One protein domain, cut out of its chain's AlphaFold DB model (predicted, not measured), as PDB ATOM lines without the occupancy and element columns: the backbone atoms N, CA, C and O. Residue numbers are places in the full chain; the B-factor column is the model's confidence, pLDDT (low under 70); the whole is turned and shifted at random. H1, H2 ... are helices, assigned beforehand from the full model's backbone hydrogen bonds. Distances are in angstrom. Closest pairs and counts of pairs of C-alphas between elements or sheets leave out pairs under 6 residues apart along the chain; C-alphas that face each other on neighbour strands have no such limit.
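Overview. This is residues 32 to 156 of the 173 residues of an uncharacterized protein of Mesorhizobium sangaii (UniProt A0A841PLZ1). One very long helix, H3, makes the long axis of a rod, and H4 folds back beside one end part of it as a helical hairpin. Short H2 packs beside H3 nearer its other end, and a loop sticks out there with residues 61 to 70. The printed part has 125 residues with four named helices, H1 to H4 in chain order, and no named strand: all helix. It is extended, with a radius of gyration of the C-alphas of 22.8 A and spans of 75 by 28 by 24 A.

Arrangement. H3, residues 85 to 127, touches H4, residues 134 to 154, with its residues 108 to 126 alone; the closest C-alphas, of Ile 119 and Ile 144, are 5.7 A apart. This hairpin has a shallow tilt of 16 degrees, opposite ways. With residues 92 to 102 alone, H3 touches H2, residues 48 to 55, in another hairpin at a shallow tilt of 20 degrees, opposite ways; the closest C-alphas, of Phe 49 and Ala 99, are 5.0 A apart. H1, residues 38 to 42, is close to H3 but not clearly touching, the closest C-alphas, of Phe 41 and Tyr 110, being 6.8 A apart. In H1, H2, H3 and H4 every O i to N i+4 pair is within hydrogen-bond range.

Along the chain. H3 measures 62.9 A from C-alpha 85 at (29.435, 1.391, 31.003) to C-alpha 127 at (-33.335, 1.013, 26.609). H4 measures 30.4 A and ends at C-alpha 154 (-7.371, 5.858, 22.039). H2 measures 11.2 A and H1 6.3 A.

Size, cuts and confidence. The C-alphas farthest apart, of Glu 81 and Gly 132, are 75.3 A apart. The printed part has no cut. The link from H2 to H3 is long, and residues 57 to 83 have pLDDT under 70.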
ATOM      1  N   ASP A  32     -15.353  10.656  34.337       85.19
ATOM      2  CA  ASP A  32     -16.594  10.034  34.838       85.19
ATOM      3  C   ASP A  32     -16.784   8.562  34.436       85.19
ATOM      4  O   ASP A  32     -17.409   7.791  35.173       85.19
ATOM      5  N   TYR A  33     -16.230   8.164  33.284       88.06
ATOM      6  CA  TYR A  33     -16.296   6.791  32.776       88.06
ATOM      7  C   TYR A  33     -15.306   5.832  33.457       88.06
ATOM      8  O   TYR A  33     -15.405   4.629  33.242       88.06
ATOM      9  N   LEU A  34     -14.361   6.327  34.265       91.44
ATOM     10  CA  LEU A  34     -13.427   5.499  35.031       91.44
ATOM     11  C   LEU A  34     -14.062   5.150  36.382       91.44
ATOM     12  O   LEU A  34     -14.228   6.015  37.242       91.44
ATOM     13  N   LYS A  35     -14.430   3.883  36.569       89.94
ATOM     14  CA  LYS A  35     -15.083   3.371  37.784       89.94
ATOM     15  C   LYS A  35     -14.214   2.359  38.521       89.94
ATOM     16  O   LYS A  35     -14.172   2.400  39.747       89.94
ATOM     17  N   ARG A  36     -13.528   1.465  37.801       90.69
ATOM     18  CA  ARG A  36     -12.625   0.474  38.406       90.69
ATOM     19  C   ARG A  36     -11.260   1.108  38.663       90.69
ATOM     20  O   ARG A  36     -10.705   1.667  37.730       90.69
ATOM     21  N   PRO A  37     -10.663   1.020  39.861       89.62
ATOM     22  CA  PRO A  37      -9.287   1.459  40.069       89.62
ATOM     23  C   PRO A  37      -8.312   0.772  39.102       89.62
ATOM     24  O   PRO A  37      -8.404  -0.434  38.867       89.62
ATOM     25  N   PHE A  38      -7.330   1.512  38.576       88.06
ATOM     26  CA  PHE A  38      -6.325   0.924  37.681       88.06
ATOM     27  C   PHE A  38      -5.558  -0.223  38.355       88.06
ATOM     28  O   PHE A  38      -5.327  -1.242  37.720       88.06
ATOM     29  N   SER A  39      -5.243  -0.108  39.649       85.81
ATOM     30  CA  SER A  39      -4.587  -1.172  40.424       85.81
ATOM     31  C   SER A  39      -5.391  -2.473  40.449       85.81
ATOM     32  O   SER A  39      -4.821  -3.543  40.277       85.81
ATOM     33  N   GLU A  40      -6.716  -2.390  40.586       89.81
ATOM     34  CA  GLU A  40      -7.602  -3.553  40.475       89.81
ATOM     35  C   GLU A  40      -7.608  -4.103  39.044       89.81
ATOM     36  O   GLU A  40      -7.722  -5.307  38.836       89.81
ATOM     37  N   PHE A  41      -7.455  -3.233  38.035       91.19
ATOM     38  CA  PHE A  41      -7.330  -3.694  36.659       91.19
ATOM     39  C   PHE A  41      -6.050  -4.464  36.373       91.19
ATOM     40  O   PHE A  41      -6.105  -5.451  35.635       91.19
ATOM     41  N   VAL A  42      -4.936  -4.007  36.936       89.94
ATOM     42  CA  VAL A  42      -3.645  -4.679  36.821       89.94
ATOM     43  C   VAL A  42      -3.663  -6.003  37.581       89.94
ATOM     44  O   VAL A  42      -3.256  -7.017  37.018       89.94
ATOM     45  N   GLY A  43      -4.188  -6.013  38.810       88.81
ATOM     46  CA  GLY A  43      -4.154  -7.185  39.683       88.81
ATOM     47  C   GLY A  43      -2.718  -7.635  39.964       88.81
ATOM     48  O   GLY A  43      -1.821  -6.801  40.073       88.81
ATOM     49  N   ASP A  44      -2.504  -8.949  40.012       85.50
ATOM     50  CA  ASP A  44      -1.201  -9.576  40.280       85.50
ATOM     51  C   ASP A  44      -0.441  -9.931  38.988       85.50
ATOM     52  O   ASP A  44       0.217 -10.968  38.901       85.50
ATOM     53  N   ARG A  45      -0.593  -9.123  37.928       83.25
ATOM     54  CA  ARG A  45       0.146  -9.349  36.678       83.25
ATOM     55  C   ARG A  45       1.638  -9.171  36.911       83.25
ATOM     56  O   ARG A  45       2.064  -8.163  37.468       83.25
ATOM     57  N   ASP A  46       2.394 -10.134  36.407       80.94
ATOM     58  CA  ASP A  46       3.837 -10.028  36.303       80.94
ATOM     59  C   ASP A  46       4.206  -9.228  35.049       80.94
ATOM     60  O   ASP A  46       3.582  -9.391  33.994       80.94
ATOM     61  N   PHE A  47       5.188  -8.345  35.184       81.25
ATOM     62  CA  PHE A  47       5.606  -7.423  34.138       81.25
ATOM     63  C   PHE A  47       6.963  -7.840  33.601       81.25
ATOM     64  O   PHE A  47       7.956  -7.845  34.329       81.25
ATOM     65  N   ALA A  48       7.033  -8.128  32.301       80.12
ATOM     66  CA  ALA A  48       8.276  -8.581  31.682       80.12
ATOM     67  C   ALA A  48       9.388  -7.525  31.792       80.12
ATOM     68  O   ALA A  48      10.569  -7.867  31.889       80.12
ATOM     69  N   PHE A  49       9.019  -6.240  31.821       80.69
ATOM     70  CA  PHE A  49       9.986  -5.163  31.984       80.69
ATOM     71  C   PHE A  49      10.700  -5.144  33.343       80.69
ATOM     72  O   PHE A  49      11.777  -4.558  33.416       80.69
ATOM     73  N   ASP A  50      10.157  -5.755  34.401       77.50
ATOM     74  CA  ASP A  50      10.802  -5.750  35.724       77.50
ATOM     75  C   ASP A  50      12.116  -6.544  35.680       77.50
ATOM     76  O   ASP A  50      13.186  -6.037  36.021       77.50
ATOM     77  N   ALA A  51      12.069  -7.737  35.080       76.81
ATOM     78  CA  ALA A  51      13.256  -8.541  34.803       76.81
ATOM     79  C   ALA A  51      14.247  -7.818  33.872       76.81
ATOM     80  O   ALA A  51      15.459  -7.875  34.085       76.81
ATOM     81  N   SER A  52      13.748  -7.105  32.857       79.69
ATOM     82  CA  SER A  52      14.596  -6.332  31.938       79.69
ATOM     83  C   SER A  52      15.317  -5.175  32.634       79.69
ATOM     84  O   SER A  52      16.482  -4.909  32.335       79.69
ATOM     85  N   LEU A  53      14.653  -4.484  33.563       79.75
ATOM     86  CA  LEU A  53      15.250  -3.407  34.353       79.75
ATOM     87  C   LEU A  53      16.292  -3.959  35.333       79.75
ATOM     88  O   LEU A  53      17.424  -3.454  35.366       79.75
ATOM     89  N   ASP A  54      15.968  -5.037  36.049       78.25
ATOM     90  CA  ASP A  54      16.900  -5.674  36.983       78.25
ATOM     91  C   ASP A  54      18.141  -6.240  36.279       78.25
ATOM     92  O   ASP A  54      19.259  -6.063  36.766       78.25
ATOM     93  N   ALA A  55      17.997  -6.793  35.068       75.25
ATOM     94  CA  ALA A  55      19.130  -7.296  34.295       75.25
ATOM     95  C   ALA A  55      20.226  -6.232  34.105       75.25
ATOM     96  O   ALA A  55      21.412  -6.570  34.005       75.25
ATOM     97  N   TYR A  56      19.869  -4.944  34.039       72.56
ATOM     98  CA  TYR A  56      20.825  -3.833  33.947       72.56
ATOM     99  C   TYR A  56      21.122  -3.147  35.292       72.56
ATOM    100  O   TYR A  56      21.939  -2.217  35.345       72.56
ATOM    101  N   GLY A  57      20.556  -3.668  36.380       66.69
ATOM    102  CA  GLY A  57      20.716  -3.218  37.760       66.69
ATOM    103  C   GLY A  57      19.810  -2.048  38.132       66.69
ATOM    104  O   GLY A  57      20.123  -1.323  39.077       66.69
ATOM    105  N   VAL A  58      18.735  -1.811  37.377       69.00
ATOM    106  CA  VAL A  58      17.770  -0.747  37.662       69.00
ATOM    107  C   VAL A  58      16.722  -1.286  38.621       69.00
ATOM    108  O   VAL A  58      15.857  -2.062  38.242       69.00
ATOM    109  N   HIS A  59      16.792  -0.820  39.864       67.50
ATOM    110  CA  HIS A  59      15.825  -1.147  40.906       67.50
ATOM    111  C   HIS A  59      14.808  -0.015  41.041       67.50
ATOM    112  O   HIS A  59      15.190   1.129  41.306       67.50
ATOM    113  N   ILE A  60      13.515  -0.320  40.910       60.84
ATOM    114  CA  ILE A  60      12.440   0.641  41.188       60.84
ATOM    115  C   ILE A  60      12.291   0.761  42.713       60.84
ATOM    116  O   ILE A  60      11.432   0.150  43.343       60.84
ATOM    117  N   SER A  61      13.163   1.544  43.348       56.25
ATOM    118  CA  SER A  61      13.002   1.899  44.759       56.25
ATOM    119  C   SER A  61      11.943   2.996  44.901       56.25
ATOM    120  O   SER A  61      11.944   3.951  44.126       56.25
ATOM    121  N   GLY A  62      11.066   2.878  45.906       53.41
ATOM    122  CA  GLY A  62      10.071   3.899  46.268       53.41
ATOM    123  C   GLY A  62      10.680   5.271  46.641       53.41
ATOM    124  O   GLY A  62      11.854   5.517  46.386       53.41
ATOM    125  N   PRO A  63       9.921   6.189  47.275       47.12
ATOM    126  CA  PRO A  63      10.219   7.635  47.358       47.12
ATOM    127  C   PRO A  63      11.511   8.057  48.101       47.12
ATOM    128  O   PRO A  63      11.746   9.246  48.303       47.12
ATOM    129  N   ASP A  64      12.381   7.122  48.467       47.97
ATOM    130  CA  ASP A  64      13.630   7.312  49.211       47.97
ATOM    131  C   ASP A  64      14.823   7.704  48.295       47.97
ATOM    132  O   ASP A  64      15.968   7.307  48.511       47.97
ATOM    133  N   LEU A  65      14.561   8.523  47.264       46.81
ATOM    134  CA  LEU A  65      15.488   8.929  46.184       46.81
ATOM    135  C   LEU A  65      16.659   9.841  46.619       46.81
ATOM    136  O   LEU A  65      17.467  10.247  45.787       46.81
ATOM    137  N   LEU A  66      16.774  10.190  47.904       46.50
ATOM    138  CA  LEU A  66      17.789  11.123  48.425       46.50
ATOM    139  C   LEU A  66      19.008  10.436  49.063       46.50
ATOM    140  O   LEU A  66      19.743  11.070  49.822       46.50
ATOM    141  N   ARG A  67      19.261   9.156  48.776       47.44
ATOM    142  CA  ARG A  67      20.491   8.504  49.242       47.44
ATOM    143  C   ARG A  67      21.662   8.913  48.347       47.44
ATOM    144  O   ARG A  67      21.748   8.527  47.191       47.44
ATOM    145  N   THR A  68      22.584   9.686  48.917       44.16
ATOM    146  CA  THR A  68      23.888  10.104  48.360       44.16
ATOM    147  C   THR A  68      24.897   8.960  48.197       44.16
ATOM    148  O   THR A  68      26.062   9.200  47.880       44.16
ATOM    149  N   GLU A  69      24.483   7.715  48.418       46.34
ATOM    150  CA  GLU A  69      25.321   6.549  48.187       46.34
ATOM    151  C   GLU A  69      25.275   6.189  46.704       46.34
ATOM    152  O   GLU A  69      24.205   5.984  46.134       46.34
ATOM    153  N   ILE A  70      26.452   6.116  46.077       44.62
ATOM    154  CA  ILE A  70      26.613   5.573  44.726       44.62
ATOM    155  C   ILE A  70      25.954   4.193  44.725       44.62
ATOM    156  O   ILE A  70      26.435   3.274  45.394       44.62
ATOM    157  N   GLN A  71      24.835   4.074  44.012       47.59
ATOM    158  CA  GLN A  71      24.051   2.852  43.956       47.59
ATOM    159  C   GLN A  71      24.957   1.736  43.424       47.59
ATOM    160  O   GLN A  71      25.472   1.802  42.307       47.59
ATOM    161  N   LYS A  72      25.242   0.732  44.258       51.31
ATOM    162  CA  LYS A  72      25.982  -0.452  43.821       51.31
ATOM    163  C   LYS A  72      25.000  -1.334  43.063       51.31
ATOM    164  O   LYS A  72      24.178  -2.004  43.676       51.31
ATOM    165  N   PHE A  73      25.083  -1.295  41.740       56.78
ATOM    166  CA  PHE A  73      24.228  -2.056  40.836       56.78
ATOM    167  C   PHE A  73      24.565  -3.553  40.924       56.78
ATOM    168  O   PHE A  73      25.487  -4.029  40.261       56.78
ATOM    169  N   LYS A  74      23.851  -4.291  41.776       60.28
ATOM    170  CA  LYS A  74      23.785  -5.753  41.709       60.28
ATOM    171  C   LYS A  74      22.480  -6.122  41.002       60.28
ATOM    172  O   LYS A  74      21.423  -5.705  41.460       60.28
ATOM    173  N   SER A  75      22.609  -6.822  39.880       61.59
ATOM    174  CA  SER A  75      21.519  -7.526  39.191       61.59
ATOM    175  C   SER A  75      21.255  -8.829  39.944       61.59
ATOM    176  O   SER A  75      22.210  -9.410  40.473       61.59
ATOM    177  N   GLU A  76      20.005  -9.285  40.006       62.03
ATOM    178  CA  GLU A  76      19.676 -10.621  40.523       62.03
ATOM    179  C   GLU A  76      20.020 -11.722  39.504       62.03
ATOM    180  O   GLU A  76      20.195 -12.883  39.872       62.03
ATOM    181  N   TYR A  77      20.215 -11.345  38.235       61.09
ATOM    182  CA  TYR A  77      20.680 -12.225  37.165       61.09
ATOM    183  C   TYR A  77      22.210 -12.243  37.058       61.09
ATOM    184  O   TYR A  77      22.841 -11.193  36.873       61.09
ATOM    185  N   ASP A  78      22.791 -13.446  37.118       62.31
ATOM    186  CA  ASP A  78      24.192 -13.693  36.771       62.31
ATOM    187  C   ASP A  78      24.397 -13.493  35.262       62.31
ATOM    188  O   ASP A  78      23.603 -13.953  34.439       62.31
ATOM    189  N   ARG A  79      25.473 -12.791  34.891       64.75
ATOM    190  CA  ARG A  79      25.880 -12.605  33.493       64.75
ATOM    191  C   ARG A  79      27.211 -13.299  33.246       64.75
ATOM    192  O   ARG A  79      28.143 -13.128  34.029       64.75
ATOM    193  N   ASP A  80      27.300 -13.989  32.112       66.00
ATOM    194  CA  ASP A  80      28.518 -14.679  31.671       66.00
ATOM    195  C   ASP A  80      29.667 -13.702  31.358       66.00
ATOM    196  O   ASP A  80      30.836 -14.031  31.561       66.00
ATOM    197  N   GLU A  81      29.347 -12.478  30.914       66.44
ATOM    198  CA  GLU A  81      30.331 -11.469  30.512       66.44
ATOM    199  C   GLU A  81      30.092 -10.094  31.171       66.44
ATOM    200  O   GLU A  81      28.946  -9.655  31.346       66.44
ATOM    201  N   PRO A  82      31.171  -9.369  31.537       68.06
ATOM    202  CA  PRO A  82      31.069  -8.026  32.088       68.06
ATOM    203  C   PRO A  82      30.662  -7.014  31.009       68.06
ATOM    204  O   PRO A  82      31.324  -6.865  29.989       68.06
ATOM    205  N   VAL A  83      29.602  -6.255  31.283       69.19
ATOM    206  CA  VAL A  83      29.068  -5.216  30.387       69.19
ATOM    207  C   VAL A  83      29.814  -3.897  30.593       69.19
ATOM    208  O   VAL A  83      29.962  -3.442  31.736       69.19
ATOM    209  N   THR A  84      30.228  -3.234  29.512       77.88
ATOM    210  CA  THR A  84      30.826  -1.893  29.586       77.88
ATOM    211  C   THR A  84      29.817  -0.848  30.080       77.88
ATOM    212  O   THR A  84      28.599  -1.036  30.043       77.88
ATOM    213  N   ALA A  85      30.308   0.307  30.545       73.88
ATOM    214  CA  ALA A  85      29.435   1.391  31.003       73.88
ATOM    215  C   ALA A  85      28.489   1.904  29.896       73.88
ATOM    216  O   ALA A  85      27.347   2.259  30.185       73.88
ATOM    217  N   LEU A  86      28.946   1.913  28.637       76.25
ATOM    218  CA  LEU A  86      28.150   2.364  27.497       76.25
ATOM    219  C   LEU A  86      27.081   1.338  27.102       76.25
ATOM    220  O   LEU A  86      25.917   1.704  26.970       76.25
ATOM    221  N   GLU A  87      27.440   0.059  26.975       77.44
ATOM    222  CA  GLU A  87      26.479  -1.021  26.687       77.44
ATOM    223  C   GLU A  87      25.396  -1.104  27.763       77.44
ATOM    224  O   GLU A  87      24.220  -1.297  27.461       77.44
ATOM    225  N   ARG A  88      25.771  -0.874  29.025       76.56
ATOM    226  CA  ARG A  88      24.817  -0.784  30.127       76.56
ATOM    227  C   ARG A  88      23.868   0.396  29.952       76.56
ATOM    228  O   ARG A  88      22.668   0.217  30.113       76.56
ATOM    229  N   ALA A  89      24.373   1.581  29.616       79.38
ATOM    230  CA  ALA A  89      23.525   2.751  29.384       79.38
ATOM    231  C   ALA A  89      22.538   2.527  28.222       79.38
ATOM    232  O   ALA A  89      21.369   2.896  28.331       79.38
ATOM    233  N   ILE A  90      22.986   1.876  27.144       82.81
ATOM    234  CA  ILE A  90      22.136   1.494  26.005       82.81
ATOM    235  C   ILE A  90      21.072   0.479  26.437       82.81
ATOM    236  O   ILE A  90      19.900   0.643  26.105       82.81
ATOM    237  N   GLY A  91      21.460  -0.536  27.209       81.56
ATOM    238  CA  GLY A  91      20.552  -1.562  27.712       81.56
ATOM    239  C   GLY A  91      19.489  -1.026  28.671       81.56
ATOM    240  O   GLY A  91      18.319  -1.366  28.527       81.56
ATOM    241  N   ILE A  92      19.865  -0.117  29.580       84.69
ATOM    242  CA  ILE A  92      18.920   0.594  30.458       84.69
ATOM    243  C   ILE A  92      17.908   1.377  29.625       84.69
ATOM    244  O   ILE A  92      16.713   1.312  29.893       84.69
ATOM    245  N   LEU A  93      18.370   2.113  28.608       86.56
ATOM    246  CA  LEU A  93      17.466   2.848  27.727       86.56
ATOM    247  C   LEU A  93      16.489   1.901  27.016       86.56
ATOM    248  O   LEU A  93      15.303   2.207  26.971       86.56
ATOM    249  N   GLY A  94      16.969   0.764  26.503       85.81
ATOM    250  CA  GLY A  94      16.123  -0.269  25.897       85.81
ATOM    251  C   GLY A  94      15.058  -0.785  26.866       85.81
ATOM    252  O   GLY A  94      13.872  -0.681  26.570       85.81
ATOM    253  N   ALA A  95      15.466  -1.208  28.064       85.88
ATOM    254  CA  ALA A  95      14.546  -1.689  29.096       85.88
ATOM    255  C   ALA A  95      13.500  -0.631  29.495       85.88
ATOM    256  O   ALA A  95      12.329  -0.953  29.676       85.88
ATOM    257  N   CYS A  96      13.886   0.646  29.579       87.12
ATOM    258  CA  CYS A  96      12.951   1.743  29.834       87.12
ATOM    259  C   CYS A  96      11.952   1.957  28.688       87.12
ATOM    260  O   CYS A  96      10.801   2.306  28.947       87.12
ATOM    261  N   LEU A  97      12.380   1.795  27.432       89.00
ATOM    262  CA  LEU A  97      11.495   1.913  26.272       89.00
ATOM    263  C   LEU A  97      10.498   0.753  26.221       89.00
ATOM    264  O   LEU A  97       9.315   1.004  26.008       89.00
ATOM    265  N   ASP A  98      10.951  -0.471  26.491       87.38
ATOM    266  CA  ASP A  98      10.087  -1.653  26.566       87.38
ATOM    267  C   ASP A  98       9.068  -1.516  27.709       87.38
ATOM    268  O   ASP A  98       7.870  -1.710  27.505       87.38
ATOM    269  N   ALA A  99       9.517  -1.069  28.890       88.94
ATOM    270  CA  ALA A  99       8.636  -0.771  30.021       88.94
ATOM    271  C   ALA A  99       7.589   0.293  29.668       88.94
ATOM    272  O   ALA A  99       6.410   0.161  30.002       88.94
ATOM    273  N   ALA A 100       8.010   1.365  28.990       89.56
ATOM    274  CA  ALA A 100       7.114   2.432  28.571       89.56
ATOM    275  C   ALA A 100       6.070   1.935  27.563       89.56
ATOM    276  O   ALA A 100       4.903   2.316  27.676       89.56
ATOM    277  N   ASP A 101       6.464   1.083  26.613       89.56
ATOM    278  CA  ASP A 101       5.547   0.478  25.648       89.56
ATOM    279  C   ASP A 101       4.520  -0.418  26.353       89.56
ATOM    280  O   ASP A 101       3.316  -0.174  26.228       89.56
ATOM    281  N   GLU A 102       4.971  -1.355  27.192       90.12
ATOM    282  CA  GLU A 102       4.104  -2.277  27.935       90.12
ATOM    283  C   GLU A 102       3.105  -1.525  28.833       90.12
ATOM    284  O   GLU A 102       1.896  -1.786  28.798       90.12
ATOM    285  N   LEU A 103       3.572  -0.513  29.575       90.50
ATOM    286  CA  LEU A 103       2.708   0.345  30.389       90.50
ATOM    287  C   LEU A 103       1.721   1.147  29.536       90.50
ATOM    288  O   LEU A 103       0.558   1.297  29.918       90.50
ATOM    289  N   SER A 104       2.150   1.660  28.380       91.25
ATOM    290  CA  SER A 104       1.271   2.416  27.484       91.25
ATOM    291  C   SER A 104       0.133   1.546  26.947       91.25
ATOM    292  O   SER A 104      -1.030   1.967  26.974       91.25
ATOM    293  N   VAL A 105       0.444   0.307  26.554       90.94
ATOM    294  CA  VAL A 105      -0.526  -0.689  26.100       90.94
ATOM    295  C   VAL A 105      -1.485  -1.033  27.232       90.94
ATOM    296  O   VAL A 105      -2.699  -1.021  27.029       90.94
ATOM    297  N   LEU A 106      -0.975  -1.269  28.441       92.81
ATOM    298  CA  LEU A 106      -1.807  -1.624  29.586       92.81
ATOM    299  C   LEU A 106      -2.779  -0.501  29.975       92.81
ATOM    300  O   LEU A 106      -3.971  -0.744  30.181       92.81
ATOM    301  N   ILE A 107      -2.295   0.743  30.033       92.94
ATOM    302  CA  ILE A 107      -3.126   1.923  30.305       92.94
ATOM    303  C   ILE A 107      -4.191   2.087  29.214       92.94
ATOM    304  O   ILE A 107      -5.339   2.427  29.513       92.94
ATOM    305  N   ASN A 108      -3.830   1.852  27.950       94.62
ATOM    306  CA  ASN A 108      -4.762   1.926  26.831       94.62
ATOM    307  C   ASN A 108      -5.864   0.863  26.939       94.62
ATOM    308  O   ASN A 108      -7.045   1.203  26.867       94.62
ATOM    309  N   GLN A 109      -5.492  -0.393  27.195       94.69
ATOM    310  CA  GLN A 109      -6.428  -1.503  27.388       94.69
ATOM    311  C   GLN A 109      -7.405  -1.230  28.531       94.69
ATOM    312  O   GLN A 109      -8.609  -1.420  28.362       94.69
ATOM    313  N   TYR A 110      -6.907  -0.735  29.667       95.75
ATOM    314  CA  TYR A 110      -7.747  -0.332  30.792       95.75
ATOM    315  C   TYR A 110      -8.773   0.724  30.375       95.75
ATOM    316  O   TYR A 110      -9.972   0.536  30.570       95.75
ATOM    317  N   LYS A 111      -8.325   1.813  29.740       95.12
ATOM    318  CA  LYS A 111      -9.227   2.885  29.297       95.12
ATOM    319  C   LYS A 111     -10.265   2.384  28.293       95.12
ATOM    320  O   LYS A 111     -11.427   2.761  28.391       95.12
ATOM    321  N   LEU A 112      -9.869   1.531  27.346       95.94
ATOM    322  CA  LEU A 112     -10.788   0.940  26.374       95.94
ATOM    323  C   LEU A 112     -11.832   0.036  27.041       95.94
ATOM    324  O   LEU A 112     -12.992   0.076  26.633       95.94
ATOM    325  N   ALA A 113     -11.446  -0.737  28.060       95.81
ATOM    326  CA  ALA A 113     -12.368  -1.571  28.827       95.81
ATOM    327  C   ALA A 113     -13.384  -0.723  29.614       95.81
ATOM    328  O   ALA A 113     -14.583  -0.988  29.551       95.81
ATOM    329  N   GLU A 114     -12.924   0.338  30.283       96.19
ATOM    330  CA  GLU A 114     -13.793   1.256  31.032       96.19
ATOM    331  C   GLU A 114     -14.775   2.006  30.120       96.19
ATOM    332  O   GLU A 114     -15.945   2.162  30.468       96.19
ATOM    333  N   ILE A 115     -14.324   2.427  28.933       96.00
ATOM    334  CA  ILE A 115     -15.187   3.055  27.923       96.00
ATOM    335  C   ILE A 115     -16.193   2.052  27.360       96.00
ATOM    336  O   ILE A 115     -17.349   2.413  27.171       96.00
ATOM    337  N   GLY A 116     -15.771   0.811  27.097       95.62
ATOM    338  CA  GLY A 116     -16.667  -0.258  26.650       95.62
ATOM    339  C   GLY A 116     -17.816  -0.461  27.633       95.62
ATOM    340  O   GLY A 116     -18.972  -0.321  27.246       95.62
ATOM    341  N   ARG A 117     -17.492  -0.643  28.920       96.12
ATOM    342  CA  ARG A 117     -18.499  -0.736  29.984       96.12
ATOM    343  C   ARG A 117     -19.405   0.497  30.019       96.12
ATOM    344  O   ARG A 117     -20.615   0.352  30.052       96.12
ATOM    345  N   ALA A 118     -18.842   1.706  29.977       94.94
ATOM    346  CA  ALA A 118     -19.641   2.932  30.033       94.94
ATOM    347  C   ALA A 118     -20.612   3.077  28.842       94.94
ATOM    348  O   ALA A 118     -21.707   3.610  29.007       94.94
ATOM    349  N   ILE A 119     -20.228   2.602  27.652       95.31
ATOM    350  CA  ILE A 119     -21.118   2.553  26.484       95.31
ATOM    351  C   ILE A 119     -22.248   1.547  26.719       95.31
ATOM    352  O   ILE A 119     -23.401   1.874  26.446       95.31
ATOM    353  N   ASP A 120     -21.933   0.355  27.226       95.38
ATOM    354  CA  ASP A 120     -22.928  -0.683  27.509       95.38
ATOM    355  C   ASP A 120     -23.928  -0.217  28.585       95.38
ATOM    356  O   ASP A 120     -25.139  -0.303  28.372       95.38
ATOM    357  N   ASP A 121     -23.438   0.397  29.667       93.44
ATOM    358  CA  ASP A 121     -24.255   0.994  30.732       93.44
ATOM    359  C   ASP A 121     -25.197   2.081  30.170       93.44
ATOM    360  O   ASP A 121     -26.383   2.139  30.506       93.44
ATOM    361  N   ALA A 122     -24.692   2.947  29.282       91.88
ATOM    362  CA  ALA A 122     -25.490   3.996  28.647       91.88
ATOM    363  C   ALA A 122     -26.545   3.426  27.683       91.88
ATOM    364  O   ALA A 122     -27.666   3.940  27.603       91.88
ATOM    365  N   LEU A 123     -26.225   2.353  26.957       93.00
ATOM    366  CA  LEU A 123     -27.176   1.654  26.092       93.00
ATOM    367  C   LEU A 123     -28.301   1.005  26.906       93.00
ATOM    368  O   LEU A 123     -29.471   1.162  26.551       93.00
ATOM    369  N   GLU A 124     -27.968   0.338  28.012       92.81
ATOM    370  CA  GLU A 124     -28.952  -0.259  28.918       92.81
ATOM    371  C   GLU A 124     -29.843   0.813  29.560       92.81
ATOM    372  O   GLU A 124     -31.072   0.690  29.558       92.81
ATOM    373  N   ALA A 125     -29.253   1.915  30.030       90.19
ATOM    374  CA  ALA A 125     -30.004   3.047  30.561       90.19
ATOM    375  C   ALA A 125     -30.971   3.630  29.516       90.19
ATOM    376  O   ALA A 125     -32.132   3.884  29.833       90.19
ATOM    377  N   SER A 126     -30.526   3.773  28.261       90.00
ATOM    378  CA  SER A 126     -31.362   4.256  27.149       90.00
ATOM    379  C   SER A 126     -32.541   3.334  26.860       90.00
ATOM    380  O   SER A 126     -33.646   3.805  26.598       90.00
ATOM    381  N   ALA A 127     -32.312   2.018  26.887       89.50
ATOM    382  CA  ALA A 127     -33.335   1.013  26.609       89.50
ATOM    383  C   ALA A 127     -34.445   0.995  27.674       89.50
ATOM    384  O   ALA A 127     -35.593   0.678  27.362       89.50
ATOM    385  N   ASN A 128     -34.110   1.378  28.908       91.31
ATOM    386  CA  ASN A 128     -35.026   1.429  30.046       91.31
ATOM    387  C   ASN A 128     -35.761   2.777  30.198       91.31
ATOM    388  O   ASN A 128     -36.539   2.943  31.142       91.31
ATOM    389  N   LEU A 129     -35.551   3.742  29.294       90.06
ATOM    390  CA  LEU A 129     -36.221   5.043  29.362       90.06
ATOM    391  C   LEU A 129     -37.739   4.940  29.111       90.06
ATOM    392  O   LEU A 129     -38.188   4.159  28.261       90.06
ATOM    393  N   PRO A 130     -38.561   5.770  29.787       87.31
ATOM    394  CA  PRO A 130     -39.986   5.864  29.504       87.31
ATOM    395  C   PRO A 130     -40.252   6.237  28.042       87.31
ATOM    396  O   PRO A 130     -39.633   7.142  27.478       87.31
ATOM    397  N   ARG A 131     -41.236   5.574  27.425       80.31
ATOM    398  CA  ARG A 131     -41.663   5.907  26.060       80.31
ATOM    399  C   ARG A 131     -42.143   7.360  26.010       80.31
ATOM    400  O   ARG A 131     -43.125   7.703  26.659       80.31
ATOM    401  N   GLY A 132     -41.469   8.179  25.203       82.44
ATOM    402  CA  GLY A 132     -41.786   9.597  25.013       82.44
ATOM    403  C   GLY A 132     -40.777  10.569  25.627       82.44
ATOM    404  O   GLY A 132     -40.857  11.758  25.327       82.44
ATOM    405  N   ASP A 133     -39.802  10.091  26.409       86.50
ATOM    406  CA  ASP A 133     -38.722  10.940  26.925       86.50
ATOM    407  C   ASP A 133     -37.610  11.136  25.880       86.50
ATOM    408  O   ASP A 133     -36.554  10.497  25.885       86.50
ATOM    409  N   VAL A 134     -37.897  12.006  24.912       87.69
ATOM    410  CA  VAL A 134     -36.999  12.293  23.787       87.69
ATOM    411  C   VAL A 134     -35.739  13.034  24.242       87.69
ATOM    412  O   VAL A 134     -34.676  12.838  23.656       87.69
ATOM    413  N   GLU A 135     -35.832  13.870  25.276       90.31
ATOM    414  CA  GLU A 135     -34.692  14.653  25.758       90.31
ATOM    415  C   GLU A 135     -33.697  13.779  26.528       90.31
ATOM    416  O   GLU A 135     -32.495  13.861  26.258       90.31
ATOM    417  N   ALA A 136     -34.167  12.864  27.387       87.50
ATOM    418  CA  ALA A 136     -33.283  11.890  28.029       87.50
ATOM    419  C   ALA A 136     -32.614  10.960  27.004       87.50
ATOM    420  O   ALA A 136     -31.417  10.679  27.101       87.50
ATOM    421  N   LEU A 137     -33.354  10.539  25.970       89.06
ATOM    422  CA  LEU A 137     -32.805   9.702  24.903       89.06
ATOM    423  C   LEU A 137     -31.714  10.430  24.104       89.06
ATOM    424  O   LEU A 137     -30.656   9.857  23.852       89.06
ATOM    425  N   LYS A 138     -31.937  11.698  23.733       91.00
ATOM    426  CA  LYS A 138     -30.921  12.520  23.054       91.00
ATOM    427  C   LYS A 138     -29.668  12.689  23.905       91.00
ATOM    428  O   LYS A 138     -28.568  12.556  23.377       91.00
ATOM    429  N   GLY A 139     -29.830  12.971  25.200       89.75
ATOM    430  CA  GLY A 139     -28.708  13.107  26.129       89.75
ATOM    431  C   GLY A 139     -27.871  11.831  26.208       89.75
ATOM    432  O   GLY A 139     -26.647  11.889  26.115       89.75
ATOM    433  N   SER A 140     -28.530  10.674  26.280       90.50
ATOM    434  CA  SER A 140     -27.844   9.384  26.313       90.50
ATOM    435  C   SER A 140     -27.099   9.068  25.010       90.50
ATOM    436  O   SER A 140     -25.933   8.676  25.033       90.50
ATOM    437  N   LEU A 141     -27.726   9.309  23.852       91.75
ATOM    438  CA  LEU A 141     -27.072   9.121  22.551       91.75
ATOM    439  C   LEU A 141     -25.854  10.038  22.381       91.75
ATOM    440  O   LEU A 141     -24.818   9.589  21.896       91.75
ATOM    441  N   ALA A 142     -25.950  11.291  22.831       93.50
ATOM    442  CA  ALA A 142     -24.830  12.226  22.799       93.50
ATOM    443  C   ALA A 142     -23.647  11.747  23.658       93.50
ATOM    444  O   ALA A 142     -22.494  11.879  23.242       93.50
ATOM    445  N   GLU A 143     -23.911  11.154  24.825       92.44
ATOM    446  CA  GLU A 143     -22.853  10.578  25.661       92.44
ATOM    447  C   GLU A 143     -22.234   9.329  25.018       92.44
ATOM    448  O   GLU A 143     -21.011   9.197  24.990       92.44
ATOM    449  N   ILE A 144     -23.041   8.452  24.409       94.00
ATOM    450  CA  ILE A 144     -22.532   7.294  23.654       94.00
ATOM    451  C   ILE A 144     -21.611   7.750  22.512       94.00
ATOM    452  O   ILE A 144     -20.532   7.183  22.321       94.00
ATOM    453  N   ASP A 145     -22.004   8.781  21.763       95.62
ATOM    454  CA  ASP A 145     -21.201   9.320  20.664       95.62
ATOM    455  C   ASP A 145     -19.893   9.944  21.168       95.62
ATOM    456  O   ASP A 145     -18.824   9.708  20.592       95.62
ATOM    457  N   ARG A 146     -19.939  10.668  22.293       95.19
ATOM    458  CA  ARG A 146     -18.743  11.184  22.972       95.19
ATOM    459  C   ARG A 146     -17.799  10.048  23.378       95.19
ATOM    460  O   ARG A 146     -16.600  10.130  23.105       95.19
ATOM    461  N   LEU A 147     -18.308   8.982  23.994       95.19
ATOM    462  CA  LEU A 147     -17.505   7.830  24.421       95.19
ATOM    463  C   LEU A 147     -16.876   7.096  23.227       95.19
ATOM    464  O   LEU A 147     -15.690   6.757  23.264       95.19
ATOM    465  N   LYS A 148     -17.616   6.920  22.125       94.94
ATOM    466  CA  LYS A 148     -17.087   6.352  20.869       94.94
ATOM    467  C   LYS A 148     -15.994   7.215  20.241       94.94
ATOM    468  O   LYS A 148     -15.021   6.680  19.700       94.94
ATOM    469  N   LEU A 149     -16.115   8.540  20.325       95.44
ATOM    470  CA  LEU A 149     -15.069   9.449  19.862       95.44
ATOM    471  C   LEU A 149     -13.780   9.253  20.671       95.44
ATOM    472  O   LEU A 149     -12.710   9.098  20.082       95.44
ATOM    473  N   ILE A 150     -13.882   9.180  22.002       93.62
ATOM    474  CA  ILE A 150     -12.729   8.913  22.878       93.62
ATOM    475  C   ILE A 150     -12.121   7.540  22.557       93.62
ATOM    476  O   ILE A 150     -10.905   7.422  22.417       93.62
ATOM    477  N   GLN A 151     -12.950   6.509  22.364       94.00
ATOM    478  CA  GLN A 151     -12.491   5.176  21.962       94.00
ATOM    479  C   GLN A 151     -11.686   5.217  20.655       94.00
ATOM    480  O   GLN A 151     -10.648   4.566  20.536       94.00
ATOM    481  N   THR A 152     -12.142   6.004  19.681       94.50
ATOM    482  CA  THR A 152     -11.457   6.176  18.393       94.50
ATOM    483  C   THR A 152     -10.108   6.869  18.568       94.50
ATOM    484  O   THR A 152      -9.117   6.432  17.988       94.50
ATOM    485  N   GLN A 153     -10.040   7.900  19.414       92.88
ATOM    486  CA  GLN A 153      -8.787   8.590  19.728       92.88
ATOM    487  C   GLN A 153      -7.782   7.668  20.425       92.88
ATOM    488  O   GLN A 153      -6.604   7.691  20.091       92.88
ATOM    489  N   LEU A 154      -8.238   6.816  21.346       92.81
ATOM    490  CA  LEU A 154      -7.371   5.858  22.039       92.81
ATOM    491  C   LEU A 154      -6.839   4.749  21.126       92.81
ATOM    492  O   LEU A 154      -5.786   4.190  21.412       92.81
ATOM    493  N   ARG A 155      -7.541   4.429  20.036       91.31
ATOM    494  CA  ARG A 155      -7.063   3.474  19.024       91.31
ATOM    495  C   ARG A 155      -6.052   4.086  18.055       91.31
ATOM    496  O   ARG A 155      -5.433   3.350  17.291       91.31
ATOM    497  N   ALA A 156      -5.895   5.410  18.052       89.75
ATOM    498  CA  ALA A 156      -4.918   6.066  17.202       89.75
ATOM    499  C   ALA A 156      -3.497   5.832  17.751       89.75
ATOM    500  O   ALA A 156      -3.258   6.056  18.940       89.75
TER     501      ALA A 156